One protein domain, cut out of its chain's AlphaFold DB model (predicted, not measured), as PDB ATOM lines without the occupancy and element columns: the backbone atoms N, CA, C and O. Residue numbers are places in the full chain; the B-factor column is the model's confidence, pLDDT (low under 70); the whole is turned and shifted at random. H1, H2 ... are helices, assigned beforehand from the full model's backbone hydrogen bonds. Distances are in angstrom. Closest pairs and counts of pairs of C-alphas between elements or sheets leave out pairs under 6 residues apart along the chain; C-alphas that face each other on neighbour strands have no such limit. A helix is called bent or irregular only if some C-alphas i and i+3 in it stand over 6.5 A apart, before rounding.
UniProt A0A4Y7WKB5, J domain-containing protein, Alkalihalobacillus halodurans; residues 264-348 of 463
ATOM      1  N   GLU A 264     -40.694  -9.700 -24.565       92.38
ATOM      2  CA  GLU A 264     -40.045 -10.627 -23.624       92.38
ATOM      3  C   GLU A 264     -40.314 -12.100 -23.975       92.38
ATOM      4  O   GLU A 264     -40.028 -12.975 -23.168       92.38
ATOM      5  N   GLU A 265     -40.904 -12.370 -25.142       93.81
ATOM      6  CA  GLU A 265     -41.326 -13.719 -25.528       93.81
ATOM      7  C   GLU A 265     -40.150 -14.575 -26.014       93.81
ATOM      8  O   GLU A 265     -39.309 -14.088 -26.776       93.81
ATOM      9  N   SER A 266     -40.142 -15.853 -25.639       92.88
ATOM     10  CA  SER A 266     -39.242 -16.892 -26.157       92.88
ATOM     11  C   SER A 266     -40.020 -17.930 -26.976       92.88
ATOM     12  O   SER A 266     -41.250 -17.897 -27.030       92.88
ATOM     13  N   PHE A 267     -39.319 -18.864 -27.625       91.69
ATOM     14  CA  PHE A 267     -39.955 -19.992 -28.315       91.69
ATOM     15  C   PHE A 267     -40.911 -20.792 -27.405       91.69
ATOM     16  O   PHE A 267     -41.973 -21.203 -27.867       91.69
ATOM     17  N   GLU A 268     -40.596 -20.923 -26.113       89.38
ATOM     18  CA  GLU A 268     -41.408 -21.648 -25.118       89.38
ATOM     19  C   GLU A 268     -42.817 -21.047 -24.944       89.38
ATOM     20  O   GLU A 268     -43.758 -21.743 -24.569       89.38
ATOM     21  N   ASP A 269     -43.009 -19.768 -25.283       93.44
ATOM     22  CA  ASP A 269     -44.307 -19.094 -25.186       93.44
ATOM     23  C   ASP A 269     -45.253 -19.401 -26.365       93.44
ATOM     24  O   ASP A 269     -46.393 -18.916 -26.389       93.44
ATOM     25  N   ILE A 270     -44.817 -20.167 -27.373       95.19
ATOM     26  CA  ILE A 270     -45.628 -20.445 -28.568       95.19
ATOM     27  C   ILE A 270     -46.953 -21.137 -28.223       95.19
ATOM     28  O   ILE A 270     -48.000 -20.760 -28.763       95.19
ATOM     29  N   ASP A 271     -46.937 -22.056 -27.258       91.31
ATOM     30  CA  ASP A 271     -48.121 -22.790 -26.812       91.31
ATOM     31  C   ASP A 271     -49.138 -21.877 -26.129       91.31
ATOM     32  O   ASP A 271     -50.343 -22.021 -26.335       91.31
ATOM     33  N   SER A 272     -48.679 -20.852 -25.405       95.69
ATOM     34  CA  SER A 272     -49.551 -19.823 -24.826       95.69
ATOM     35  C   SER A 272     -50.300 -19.035 -25.907       95.69
ATOM     36  O   SER A 272     -51.493 -18.749 -25.771       95.69
ATOM     37  N   TYR A 273     -49.641 -18.720 -27.025       97.19
ATOM     38  CA  TYR A 273     -50.302 -18.067 -28.158       97.19
ATOM     39  C   TYR A 273     -51.301 -18.987 -28.868       97.19
ATOM     40  O   TYR A 273     -52.390 -18.533 -29.239       97.19
ATOM     41  N   ILE A 274     -50.954 -20.263 -29.049       96.00
ATOM     42  CA  ILE A 274     -51.837 -21.278 -29.642       96.00
ATOM     43  C   ILE A 274     -53.079 -21.469 -28.763       96.00
ATOM     44  O   ILE A 274     -54.203 -21.369 -29.261       96.00
ATOM     45  N   LEU A 275     -52.891 -21.630 -27.451       95.12
ATOM     46  CA  LEU A 275     -53.961 -21.749 -26.463       95.12
ATOM     47  C   LEU A 275     -54.902 -20.540 -26.499       95.12
ATOM     48  O   LEU A 275     -56.126 -20.699 -26.487       95.12
ATOM     49  N   TRP A 276     -54.357 -19.325 -26.600       97.00
ATOM     50  CA  TRP A 276     -55.161 -18.110 -26.697       97.00
ATOM     51  C   TRP A 276     -56.004 -18.060 -27.977       97.00
ATOM     52  O   TRP A 276     -57.200 -17.753 -27.919       97.00
ATOM     53  N   VAL A 277     -55.424 -18.415 -29.130       95.94
ATOM     54  CA  VAL A 277     -56.158 -18.494 -30.405       95.94
ATOM     55  C   VAL A 277     -57.279 -19.531 -30.324       95.94
ATOM     56  O   VAL A 277     -58.424 -19.199 -30.642       95.94
ATOM     57  N   HIS A 278     -56.986 -20.744 -29.850       92.25
ATOM     58  CA  HIS A 278     -57.982 -21.810 -29.693       92.25
ATOM     59  C   HIS A 278     -59.106 -21.423 -28.741       92.25
ATOM     60  O   HIS A 278     -60.277 -21.664 -29.032       92.25
ATOM     61  N   THR A 279     -58.778 -20.741 -27.645       92.31
ATOM     62  CA  THR A 279     -59.774 -20.248 -26.688       92.31
ATOM     63  C   THR A 279     -60.719 -19.240 -27.342       92.31
ATOM     64  O   THR A 279     -61.938 -19.362 -27.217       92.31
ATOM     65  N   ILE A 280     -60.191 -18.277 -28.107       92.38
ATOM     66  CA  ILE A 280     -61.011 -17.297 -28.839       92.38
ATOM     67  C   ILE A 280     -61.929 -17.983 -29.858       92.38
ATOM     68  O   ILE A 280     -63.108 -17.622 -29.962       92.38
ATOM     69  N   VAL A 281     -61.390 -18.943 -30.616       88.75
ATOM     70  CA  VAL A 281     -62.137 -19.708 -31.623       88.75
ATOM     71  C   VAL A 281     -63.272 -20.482 -30.961       88.75
ATOM     72  O   VAL A 281     -64.421 -20.303 -31.355       88.75
ATOM     73  N   ARG A 282     -62.981 -21.250 -29.904       83.12
ATOM     74  CA  ARG A 282     -63.970 -22.061 -29.177       83.12
ATOM     75  C   ARG A 282     -65.079 -21.221 -28.542       83.12
ATOM     76  O   ARG A 282     -66.228 -21.646 -28.486       83.12
ATOM     77  N   LEU A 283     -64.758 -20.006 -28.098       86.50
ATOM     78  CA  LEU A 283     -65.741 -19.042 -27.594       86.50
ATOM     79  C   LEU A 283     -66.572 -18.377 -28.706       86.50
ATOM     80  O   LEU A 283     -67.496 -17.616 -28.419       86.50
ATOM     81  N   GLY A 284     -66.228 -18.583 -29.980       84.38
ATOM     82  CA  GLY A 284     -66.834 -17.886 -31.113       84.38
ATOM     83  C   GLY A 284     -66.584 -16.373 -31.103       84.38
ATOM     84  O   GLY A 284     -67.258 -15.626 -31.823       84.38
ATOM     85  N   ARG A 285     -65.613 -15.890 -30.313       87.56
ATOM     86  CA  ARG A 285     -65.289 -14.466 -30.119       87.56
ATOM     87  C   ARG A 285     -64.390 -13.938 -31.236       87.56
ATOM     88  O   ARG A 285     -63.376 -13.287 -31.020       87.56
ATOM     89  N   TRP A 286     -64.799 -14.173 -32.479       85.62
ATOM     90  CA  TRP A 286     -64.021 -13.869 -33.683       85.62
ATOM     91  C   TRP A 286     -63.585 -12.400 -33.835       85.62
ATOM     92  O   TRP A 286     -62.677 -12.125 -34.617       85.62
ATOM     93  N   ALA A 287     -64.217 -11.460 -33.124       88.19
ATOM     94  CA  ALA A 287     -63.777 -10.066 -33.068       88.19
ATOM     95  C   ALA A 287     -62.405  -9.916 -32.378       88.19
ATOM     96  O   ALA A 287     -61.559  -9.148 -32.848       88.19
ATOM     97  N   ASP A 288     -62.156 -10.710 -31.335       89.75
ATOM     98  CA  ASP A 288     -60.934 -10.668 -30.522       89.75
ATOM     99  C   ASP A 288     -59.747 -11.344 -31.224       89.75
ATOM    100  O   ASP A 288     -58.588 -11.013 -30.975       89.75
ATOM    101  N   LEU A 289     -60.025 -12.220 -32.196       91.12
ATOM    102  CA  LEU A 289     -59.000 -12.949 -32.948       91.12
ATOM    103  C   LEU A 289     -58.010 -12.015 -33.661       91.12
ATOM    104  O   LEU A 289     -56.830 -12.331 -33.784       91.12
ATOM    105  N   SER A 290     -58.470 -10.849 -34.124       91.50
ATOM    106  CA  SER A 290     -57.612  -9.883 -34.822       91.50
ATOM    107  C   SER A 290     -56.468  -9.363 -33.937       91.50
ATOM    108  O   SER A 290     -55.333  -9.242 -34.411       91.50
ATOM    109  N   LYS A 291     -56.744  -9.123 -32.646       93.19
ATOM    110  CA  LYS A 291     -55.753  -8.743 -31.626       93.19
ATOM    111  C   LYS A 291     -54.756  -9.883 -31.425       93.19
ATOM    112  O   LYS A 291     -53.552  -9.654 -31.548       93.19
ATOM    113  N   ALA A 292     -55.262 -11.098 -31.211       94.69
ATOM    114  CA  ALA A 292     -54.434 -12.273 -30.961       94.69
ATOM    115  C   ALA A 292     -53.489 -12.591 -32.117       94.69
ATOM    116  O   ALA A 292     -52.273 -12.639 -31.936       94.69
ATOM    117  N   GLN A 293     -54.020 -12.672 -33.336       95.38
ATOM    118  CA  GLN A 293     -53.209 -12.897 -34.525       95.38
ATOM    119  C   GLN A 293     -52.176 -11.797 -34.744       95.38
ATOM    120  O   GLN A 293     -51.058 -12.080 -35.155       95.38
ATOM    121  N   THR A 294     -52.532 -10.529 -34.528       95.94
ATOM    122  CA  THR A 294     -51.578  -9.431 -34.733       95.94
ATOM    123  C   THR A 294     -50.390  -9.562 -33.790       95.94
ATOM    124  O   THR A 294     -49.250  -9.400 -34.224       95.94
ATOM    125  N   ARG A 295     -50.653  -9.884 -32.522       96.50
ATOM    126  CA  ARG A 295     -49.611 -10.083 -31.519       96.50
ATOM    127  C   ARG A 295     -48.759 -11.319 -31.823       96.50
ATOM    128  O   ARG A 295     -47.543 -11.189 -31.902       96.50
ATOM    129  N   PHE A 296     -49.386 -12.454 -32.134       97.69
ATOM    130  CA  PHE A 296     -48.681 -13.688 -32.495       97.69
ATOM    131  C   PHE A 296     -47.777 -13.481 -33.725       97.69
ATOM    132  O   PHE A 296     -46.595 -13.807 -33.718       97.69
ATOM    133  N   ARG A 297     -48.278 -12.801 -34.767       97.44
ATOM    134  CA  ARG A 297     -47.472 -12.453 -35.949       97.44
ATOM    135  C   ARG A 297     -46.255 -11.589 -35.617       97.44
ATOM    136  O   ARG A 297     -45.247 -11.706 -36.306       97.44
ATOM    137  N   LYS A 298     -46.347 -10.673 -34.645       96.81
ATOM    138  CA  LYS A 298     -45.188  -9.869 -34.217       96.81
ATOM    139  C   LYS A 298     -44.153 -10.739 -33.511       96.81
ATOM    140  O   LYS A 298     -42.978 -10.587 -33.819       96.81
ATOM    141  N   PHE A 299     -44.596 -11.623 -32.616       97.12
ATOM    142  CA  PHE A 299     -43.734 -12.583 -31.931       97.12
ATOM    143  C   PHE A 299     -42.954 -13.435 -32.943       97.12
ATOM    144  O   PHE A 299     -41.733 -13.334 -32.995       97.12
ATOM    145  N   LEU A 300     -43.648 -14.115 -33.861       96.94
ATOM    146  CA  LEU A 300     -43.024 -14.952 -34.897       96.94
ATOM    147  C   LEU A 300     -42.028 -14.190 -35.790       96.94
ATOM    148  O   LEU A 300     -41.007 -14.727 -36.195       96.94
ATOM    149  N   LYS A 301     -42.299 -12.916 -36.106       95.62
ATOM    150  CA  LYS A 301     -41.393 -12.086 -36.924       95.62
ATOM    151  C   LYS A 301     -40.115 -11.658 -36.207       95.62
ATOM    152  O   LYS A 301     -39.191 -11.218 -36.886       95.62
ATOM    153  N   ARG A 302     -40.105 -11.670 -34.873       94.75
ATOM    154  CA  ARG A 302     -38.934 -11.310 -34.063       94.75
ATOM    155  C   ARG A 302     -38.001 -12.492 -33.826       94.75
ATOM    156  O   ARG A 302     -36.887 -12.249 -33.389       94.75
ATOM    157  N   MET A 303     -38.434 -13.719 -34.116       93.31
ATOM    158  CA  MET A 303     -37.566 -14.892 -34.043       93.31
ATOM    159  C   MET A 303     -36.397 -14.714 -35.014       93.31
ATOM    160  O   MET A 303     -36.599 -14.509 -36.215       93.31
ATOM    161  N   GLU A 304     -35.178 -14.754 -34.485       90.69
ATOM    162  CA  GLU A 304     -33.950 -14.653 -35.275       90.69
ATOM    163  C   GLU A 304     -33.304 -16.020 -35.468       90.69
ATOM    164  O   GLU A 304     -32.814 -16.289 -36.566       90.69
ATOM    165  N   ASP A 305     -33.367 -16.870 -34.442       92.38
ATOM    166  CA  ASP A 305     -32.807 -18.214 -34.451       92.38
ATOM    167  C   ASP A 305     -33.534 -19.125 -35.453       92.38
ATOM    168  O   ASP A 305     -34.760 -19.108 -35.574       92.38
ATOM    169  N   GLU A 306     -32.759 -19.867 -36.239       91.00
ATOM    170  CA  GLU A 306     -33.290 -20.710 -37.314       91.00
ATOM    171  C   GLU A 306     -33.874 -22.022 -36.772       91.00
ATOM    172  O   GLU A 306     -34.886 -22.485 -37.290       91.00
ATOM    173  N   GLU A 307     -33.308 -22.580 -35.697       90.62
ATOM    174  CA  GLU A 307     -33.824 -23.794 -35.057       90.62
ATOM    175  C   GLU A 307     -35.165 -23.507 -34.364       90.62
ATOM    176  O   GLU A 307     -36.126 -24.259 -34.534       90.62
ATOM    177  N   GLU A 308     -35.287 -22.362 -33.685       93.69
ATOM    178  CA  GLU A 308     -36.560 -21.897 -33.119       93.69
ATOM    179  C   GLU A 308     -37.622 -21.642 -34.200       93.69
ATOM    180  O   GLU A 308     -38.800 -21.947 -33.998       93.69
ATOM    181  N   LYS A 309     -37.239 -21.107 -35.370       94.62
ATOM    182  CA  LYS A 309     -38.169 -20.931 -36.503       94.62
ATOM    183  C   LYS A 309     -38.645 -22.261 -37.062       94.62
ATOM    184  O   LYS A 309     -39.833 -22.381 -37.359       94.62
ATOM    185  N   ASP A 310     -37.753 -23.236 -37.202       91.19
ATOM    186  CA  ASP A 310     -38.094 -24.576 -37.676       91.19
ATOM    187  C   ASP A 310     -39.013 -25.294 -36.677       91.19
ATOM    188  O   ASP A 310     -40.027 -25.887 -37.068       91.19
ATOM    189  N   GLY A 311     -38.727 -25.171 -35.378       92.38
ATOM    190  CA  GLY A 311     -39.608 -25.630 -34.306       92.38
ATOM    191  C   GLY A 311     -40.986 -24.970 -34.380       92.38
ATOM    192  O   GLY A 311     -42.007 -25.656 -34.430       92.38
ATOM    193  N   ALA A 312     -41.034 -23.639 -34.492       95.69
ATOM    194  CA  ALA A 312     -42.284 -22.890 -34.595       95.69
ATOM    195  C   ALA A 312     -43.073 -23.250 -35.858       95.69
ATOM    196  O   ALA A 312     -44.297 -23.362 -35.816       95.69
ATOM    197  N   PHE A 313     -42.388 -23.453 -36.985       95.50
ATOM    198  CA  PHE A 313     -43.003 -23.913 -38.223       95.50
ATOM    199  C   PHE A 313     -43.676 -25.270 -38.020       95.50
ATOM    200  O   PHE A 313     -44.834 -25.430 -38.401       95.50
ATOM    201  N   SER A 314     -42.973 -26.212 -37.389       92.25
ATOM    202  CA  SER A 314     -43.452 -27.577 -37.157       92.25
ATOM    203  C   SER A 314     -44.702 -27.584 -36.274       92.25
ATOM    204  O   SER A 314     -45.729 -28.126 -36.679       92.25
ATOM    205  N   VAL A 315     -44.666 -26.875 -35.140       94.00
ATOM    206  CA  VAL A 315     -45.812 -26.747 -34.223       94.00
ATOM    207  C   VAL A 315     -47.010 -26.083 -34.914       94.00
ATOM    208  O   VAL A 315     -48.140 -26.552 -34.809       94.00
ATOM    209  N   LEU A 316     -46.802 -24.998 -35.669       96.75
ATOM    210  CA  LEU A 316     -47.896 -24.313 -36.371       96.75
ATOM    211  C   LEU A 316     -48.486 -25.157 -37.509       96.75
ATOM    212  O   LEU A 316     -49.684 -25.060 -37.779       96.75
ATOM    213  N   MET A 317     -47.665 -25.964 -38.184       94.50
ATOM    214  CA  MET A 317     -48.134 -26.886 -39.216       94.50
ATOM    215  C   MET A 317     -48.935 -28.045 -38.623       94.50
ATOM    216  O   MET A 317     -49.962 -28.387 -39.197       94.50
ATOM    217  N   GLU A 318     -48.563 -28.560 -37.448       91.75
ATOM    218  CA  GLU A 318     -49.379 -29.534 -36.710       91.75
ATOM    219  C   GLU A 318     -50.777 -28.964 -36.414       91.75
ATOM    220  O   GLU A 318     -51.788 -29.588 -36.730       91.75
ATOM    221  N   GLN A 319     -50.862 -27.719 -35.925       94.31
ATOM    222  CA  GLN A 319     -52.156 -27.055 -35.686       94.31
ATOM    223  C   GLN A 319     -52.971 -26.847 -36.975       94.31
ATOM    224  O   GLN A 319     -54.206 -26.892 -36.962       94.31
ATOM    225  N   TYR A 320     -52.295 -26.585 -38.096       95.25
ATOM    226  CA  TYR A 320     -52.923 -26.489 -39.411       95.25
ATOM    227  C   TYR A 320     -53.508 -27.833 -39.862       95.25
ATOM    228  O   TYR A 320     -54.662 -27.870 -40.289       95.25
ATOM    229  N   GLU A 321     -52.721 -28.905 -39.779       91.06
ATOM    230  CA  GLU A 321     -53.107 -30.253 -40.204       91.06
ATOM    231  C   GLU A 321     -54.263 -30.779 -39.359       91.06
ATOM    232  O   GLU A 321     -55.266 -31.217 -39.920       91.06
ATOM    233  N   GLU A 322     -54.188 -30.612 -38.040       84.06
ATOM    234  CA  GLU A 322     -55.257 -30.977 -37.111       84.06
ATOM    235  C   GLU A 322     -56.561 -30.244 -37.456       84.06
ATOM    236  O   GLU A 322     -57.616 -30.847 -37.665       84.06
ATOM    237  N   ALA A 323     -56.491 -28.918 -37.626       85.56
ATOM    238  CA  ALA A 323     -57.655 -28.138 -38.029       85.56
ATOM    239  C   ALA A 323     -58.200 -28.549 -39.405       85.56
ATOM    240  O   ALA A 323     -59.409 -28.471 -39.629       85.56
ATOM    241  N   TYR A 324     -57.335 -28.958 -40.333       87.75
ATOM    242  CA  TYR A 324     -57.733 -29.410 -41.661       87.75
ATOM    243  C   TYR A 324     -58.453 -30.765 -41.597       87.75
ATOM    244  O   TYR A 324     -59.530 -30.895 -42.182       87.75
ATOM    245  N   ILE A 325     -57.906 -31.743 -40.864       82.62
ATOM    246  CA  ILE A 325     -58.500 -33.078 -40.662       82.62
ATOM    247  C   ILE A 325     -59.898 -32.950 -40.051       82.62
ATOM    248  O   ILE A 325     -60.846 -33.591 -40.508       82.62
ATOM    249  N   HIS A 326     -60.057 -32.037 -39.095       77.81
ATOM    250  CA  HIS A 326     -61.333 -31.743 -38.450       77.81
ATOM    251  C   HIS A 326     -62.221 -30.741 -39.210       77.81
ATOM    252  O   HIS A 326     -63.174 -30.199 -38.649       77.81
ATOM    253  N   GLN A 327     -61.919 -30.463 -40.485       84.06
ATOM    254  CA  GLN A 327     -62.689 -29.584 -41.381       84.06
ATOM    255  C   GLN A 327     -62.931 -28.160 -40.839       84.06
ATOM    256  O   GLN A 327     -63.834 -27.440 -41.278       84.06
ATOM    257  N   SER A 328     -62.086 -27.722 -39.908       85.38
ATOM    258  CA  SER A 328     -62.073 -26.387 -39.313       85.38
ATOM    259  C   SER A 328     -61.205 -25.456 -40.159       85.38
ATOM    260  O   SER A 328     -60.204 -24.896 -39.706       85.38
ATOM    261  N   TYR A 329     -61.567 -25.290 -41.433       91.88
ATOM    262  CA  TYR A 329     -60.703 -24.646 -42.429       91.88
ATOM    263  C   TYR A 329     -60.376 -23.191 -42.106       91.88
ATOM    264  O   TYR A 329     -59.292 -22.711 -42.433       91.88
ATOM    265  N   ARG A 330     -61.276 -22.469 -41.435       91.31
ATOM    266  CA  ARG A 330     -61.020 -21.115 -40.953       91.31
ATOM    267  C   ARG A 330     -59.903 -21.094 -39.928       91.31
ATOM    268  O   ARG A 330     -59.158 -20.127 -39.941       91.31
ATOM    269  N   VAL A 331     -59.797 -22.104 -39.070       91.38
ATOM    270  CA  VAL A 331     -58.706 -22.254 -38.099       91.38
ATOM    271  C   VAL A 331     -57.425 -22.669 -38.818       91.38
ATOM    272  O   VAL A 331     -56.386 -22.046 -38.612       91.38
ATOM    273  N   ALA A 332     -57.523 -23.614 -39.755       94.62
ATOM    274  CA  ALA A 332     -56.407 -24.029 -40.600       94.62
ATOM    275  C   ALA A 332     -55.776 -22.831 -41.349       94.62
ATOM    276  O   ALA A 332     -54.560 -22.653 -41.336       94.62
ATOM    277  N   ASP A 333     -56.592 -21.935 -41.920       96.25
ATOM    278  CA  ASP A 333     -56.136 -20.705 -42.598       96.25
ATOM    279  C   ASP A 333     -55.351 -19.771 -41.665       96.25
ATOM    280  O   ASP A 333     -54.410 -19.111 -42.102       96.25
ATOM    281  N   ILE A 334     -55.695 -19.730 -40.371       95.88
ATOM    282  CA  ILE A 334     -54.961 -18.939 -39.374       95.88
ATOM    283  C   ILE A 334     -53.558 -19.503 -39.206       95.88
ATOM    284  O   ILE A 334     -52.587 -18.755 -39.320       95.88
ATOM    285  N   PHE A 335     -53.463 -20.803 -38.931       97.31
ATOM    286  CA  PHE A 335     -52.198 -21.442 -38.600       97.31
ATOM    287  C   PHE A 335     -51.270 -21.552 -39.806       97.31
ATOM    288  O   PHE A 335     -50.092 -21.244 -39.666       97.31
ATOM    289  N   ILE A 336     -51.778 -21.815 -41.016       96.38
ATOM    290  CA  ILE A 336     -50.931 -21.805 -42.221       96.38
ATOM    291  C   ILE A 336     -50.432 -20.395 -42.582       96.38
ATOM    292  O   ILE A 336     -49.290 -20.228 -43.019       96.38
ATOM    293  N   ASP A 337     -51.244 -19.349 -42.368       96.25
ATOM    294  CA  ASP A 337     -50.803 -17.960 -42.548       96.25
ATOM    295  C   ASP A 337     -49.753 -17.555 -41.488       96.25
ATOM    296  O   ASP A 337     -48.911 -16.698 -41.775       96.25
ATOM    297  N   LEU A 338     -49.791 -18.139 -40.280       97.44
ATOM    298  CA  LEU A 338     -48.773 -17.958 -39.235       97.44
ATOM    299  C   LEU A 338     -47.495 -18.745 -39.554       97.44
ATOM    300  O   LEU A 338     -46.422 -18.147 -39.564       97.44
ATOM    301  N   ALA A 339     -47.599 -20.030 -39.905       96.25
ATOM    302  CA  ALA A 339     -46.474 -20.899 -40.265       96.25
ATOM    303  C   ALA A 339     -45.652 -20.305 -41.415       96.25
ATOM    304  O   ALA A 339     -44.423 -20.308 -41.402       96.25
ATOM    305  N   LYS A 340     -46.319 -19.675 -42.389       95.31
ATOM    306  CA  LYS A 340     -45.660 -18.967 -43.492       95.31
ATOM    307  C   LYS A 340     -44.661 -17.890 -43.038       95.31
ATOM    308  O   LYS A 340     -43.751 -17.571 -43.797       95.31
ATOM    309  N   ILE A 341     -44.838 -17.291 -41.860       95.19
ATOM    310  CA  ILE A 341     -43.961 -16.222 -41.351       95.19
ATOM    311  C   ILE A 341     -42.581 -16.765 -40.986       95.19
ATOM    312  O   ILE A 341     -41.593 -16.081 -41.234       95.19
ATOM    313  N   VAL A 342     -42.543 -17.973 -40.428       94.12
ATOM    314  CA  VAL A 342     -41.324 -18.656 -39.975       94.12
ATOM    315  C   VAL A 342     -40.812 -19.685 -40.986       94.12
ATOM    316  O   VAL A 342     -39.740 -20.234 -40.804       94.12
ATOM    317  N   ASN A 343     -41.532 -19.912 -42.090       86.69
ATOM    318  CA  ASN A 343     -41.111 -20.807 -43.168       86.69
ATOM    319  C   ASN A 343     -39.878 -20.255 -43.905       86.69
ATOM    320  O   ASN A 343     -40.003 -19.466 -44.852       86.69
ATOM    321  N   VAL A 344     -38.690 -20.713 -43.513       73.75
ATOM    322  CA  VAL A 344     -37.404 -20.342 -44.121       73.75
ATOM    323  C   VAL A 344     -37.174 -21.095 -45.442       73.75
ATOM    324  O   VAL A 344     -36.163 -21.750 -45.672       73.75
ATOM    325  N   GLY A 345     -38.150 -21.036 -46.351       65.44
ATOM    326  CA  GLY A 345     -38.052 -21.630 -47.688       65.44
ATOM    327  C   GLY A 345     -37.965 -23.160 -47.717       65.44
ATOM    328  O   GLY A 345     -37.662 -23.712 -48.774       65.44
ATOM    329  N   MET A 346     -38.250 -23.831 -46.600       67.44
ATOM    330  CA  MET A 346     -38.221 -25.289 -46.493       67.44
ATOM    331  C   MET A 346     -39.321 -25.952 -47.327       67.44
ATOM    332  O   MET A 346     -39.084 -26.974 -47.971       67.44
ATOM    333  N   PHE A 347     -40.513 -25.343 -47.371       81.31
ATOM    334  CA  PHE A 347     -41.689 -25.916 -48.032       81.31
ATOM    335  C   PHE A 347     -42.433 -24.879 -48.885       81.31
ATOM    336  O   PHE A 347     -42.726 -23.770 -48.427       81.31
ATOM    337  N   ASP A 348     -42.801 -25.231 -50.124       87.69
ATOM    338  CA  ASP A 348     -43.715 -24.402 -50.923       87.69
ATOM    339  C   ASP A 348     -45.160 -24.632 -50.460       87.69
ATOM    340  O   ASP A 348     -45.789 -25.622 -50.824       87.69
TER     341      ASP A 348
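This is residues 264 to 348 of the 463 residues of the protein "J domain-containing protein" of Alkalihalobacillus halodurans (UniProt A0A4Y7WKB5). Two helical hairpins, H3 with H4 and H1 with H2, pack together as an up-and-down bundle of four helices, each running against the one before. H1 meets H3 only near their beginnings. The printed part has 85 residues, with named helices H1, H2, H3, H4 in order: all helix, compact, radius of gyration of the C-alphas 12.3 A, spans 34 by 29 by 17 A.

Start at H3, residues 306 to 325; it forms a hairpin with H4, residues 329 to 342, at a shallow tilt of 12 degrees, closest C-alphas Tyr 320 and Ala 332, 4.4 A. H4 touches H2, residues 289 to 302, closest C-alphas Leu 300 and Val 342, 6.5 A. H2 and H1, residues 267 to 282, form a hairpin, closest C-alphas Ile 280 and Leu 289, 6.3 A. H1, with residues 267 to 270 alone, only just touches H3, with 3 pairs of C-alphas within 8 A, closest Phe 267 and Glu 308, 6.2 A. Every O i to N i+4 pair is within hydrogen-bond range in H2 and H3, 10 of 12 in H1, 7 of 10 in H4.

Find C-alpha 306 at (-33.290, -20.710, -37.314); H3 runs 28.3 A from there. H1, 24.1 A, is irregular: C-alphas 268 and 271 are 7.0 A apart. H2 measures 20.2 A; H4, 20.4 A, ends at (-41.324, -18.656, -39.975).

The farthest C-alphas, Glu 264 and Gln 327, are 34.5 A apart. The printed part has no cut and no long link; residues 345 to 346 have pLDDT under 70.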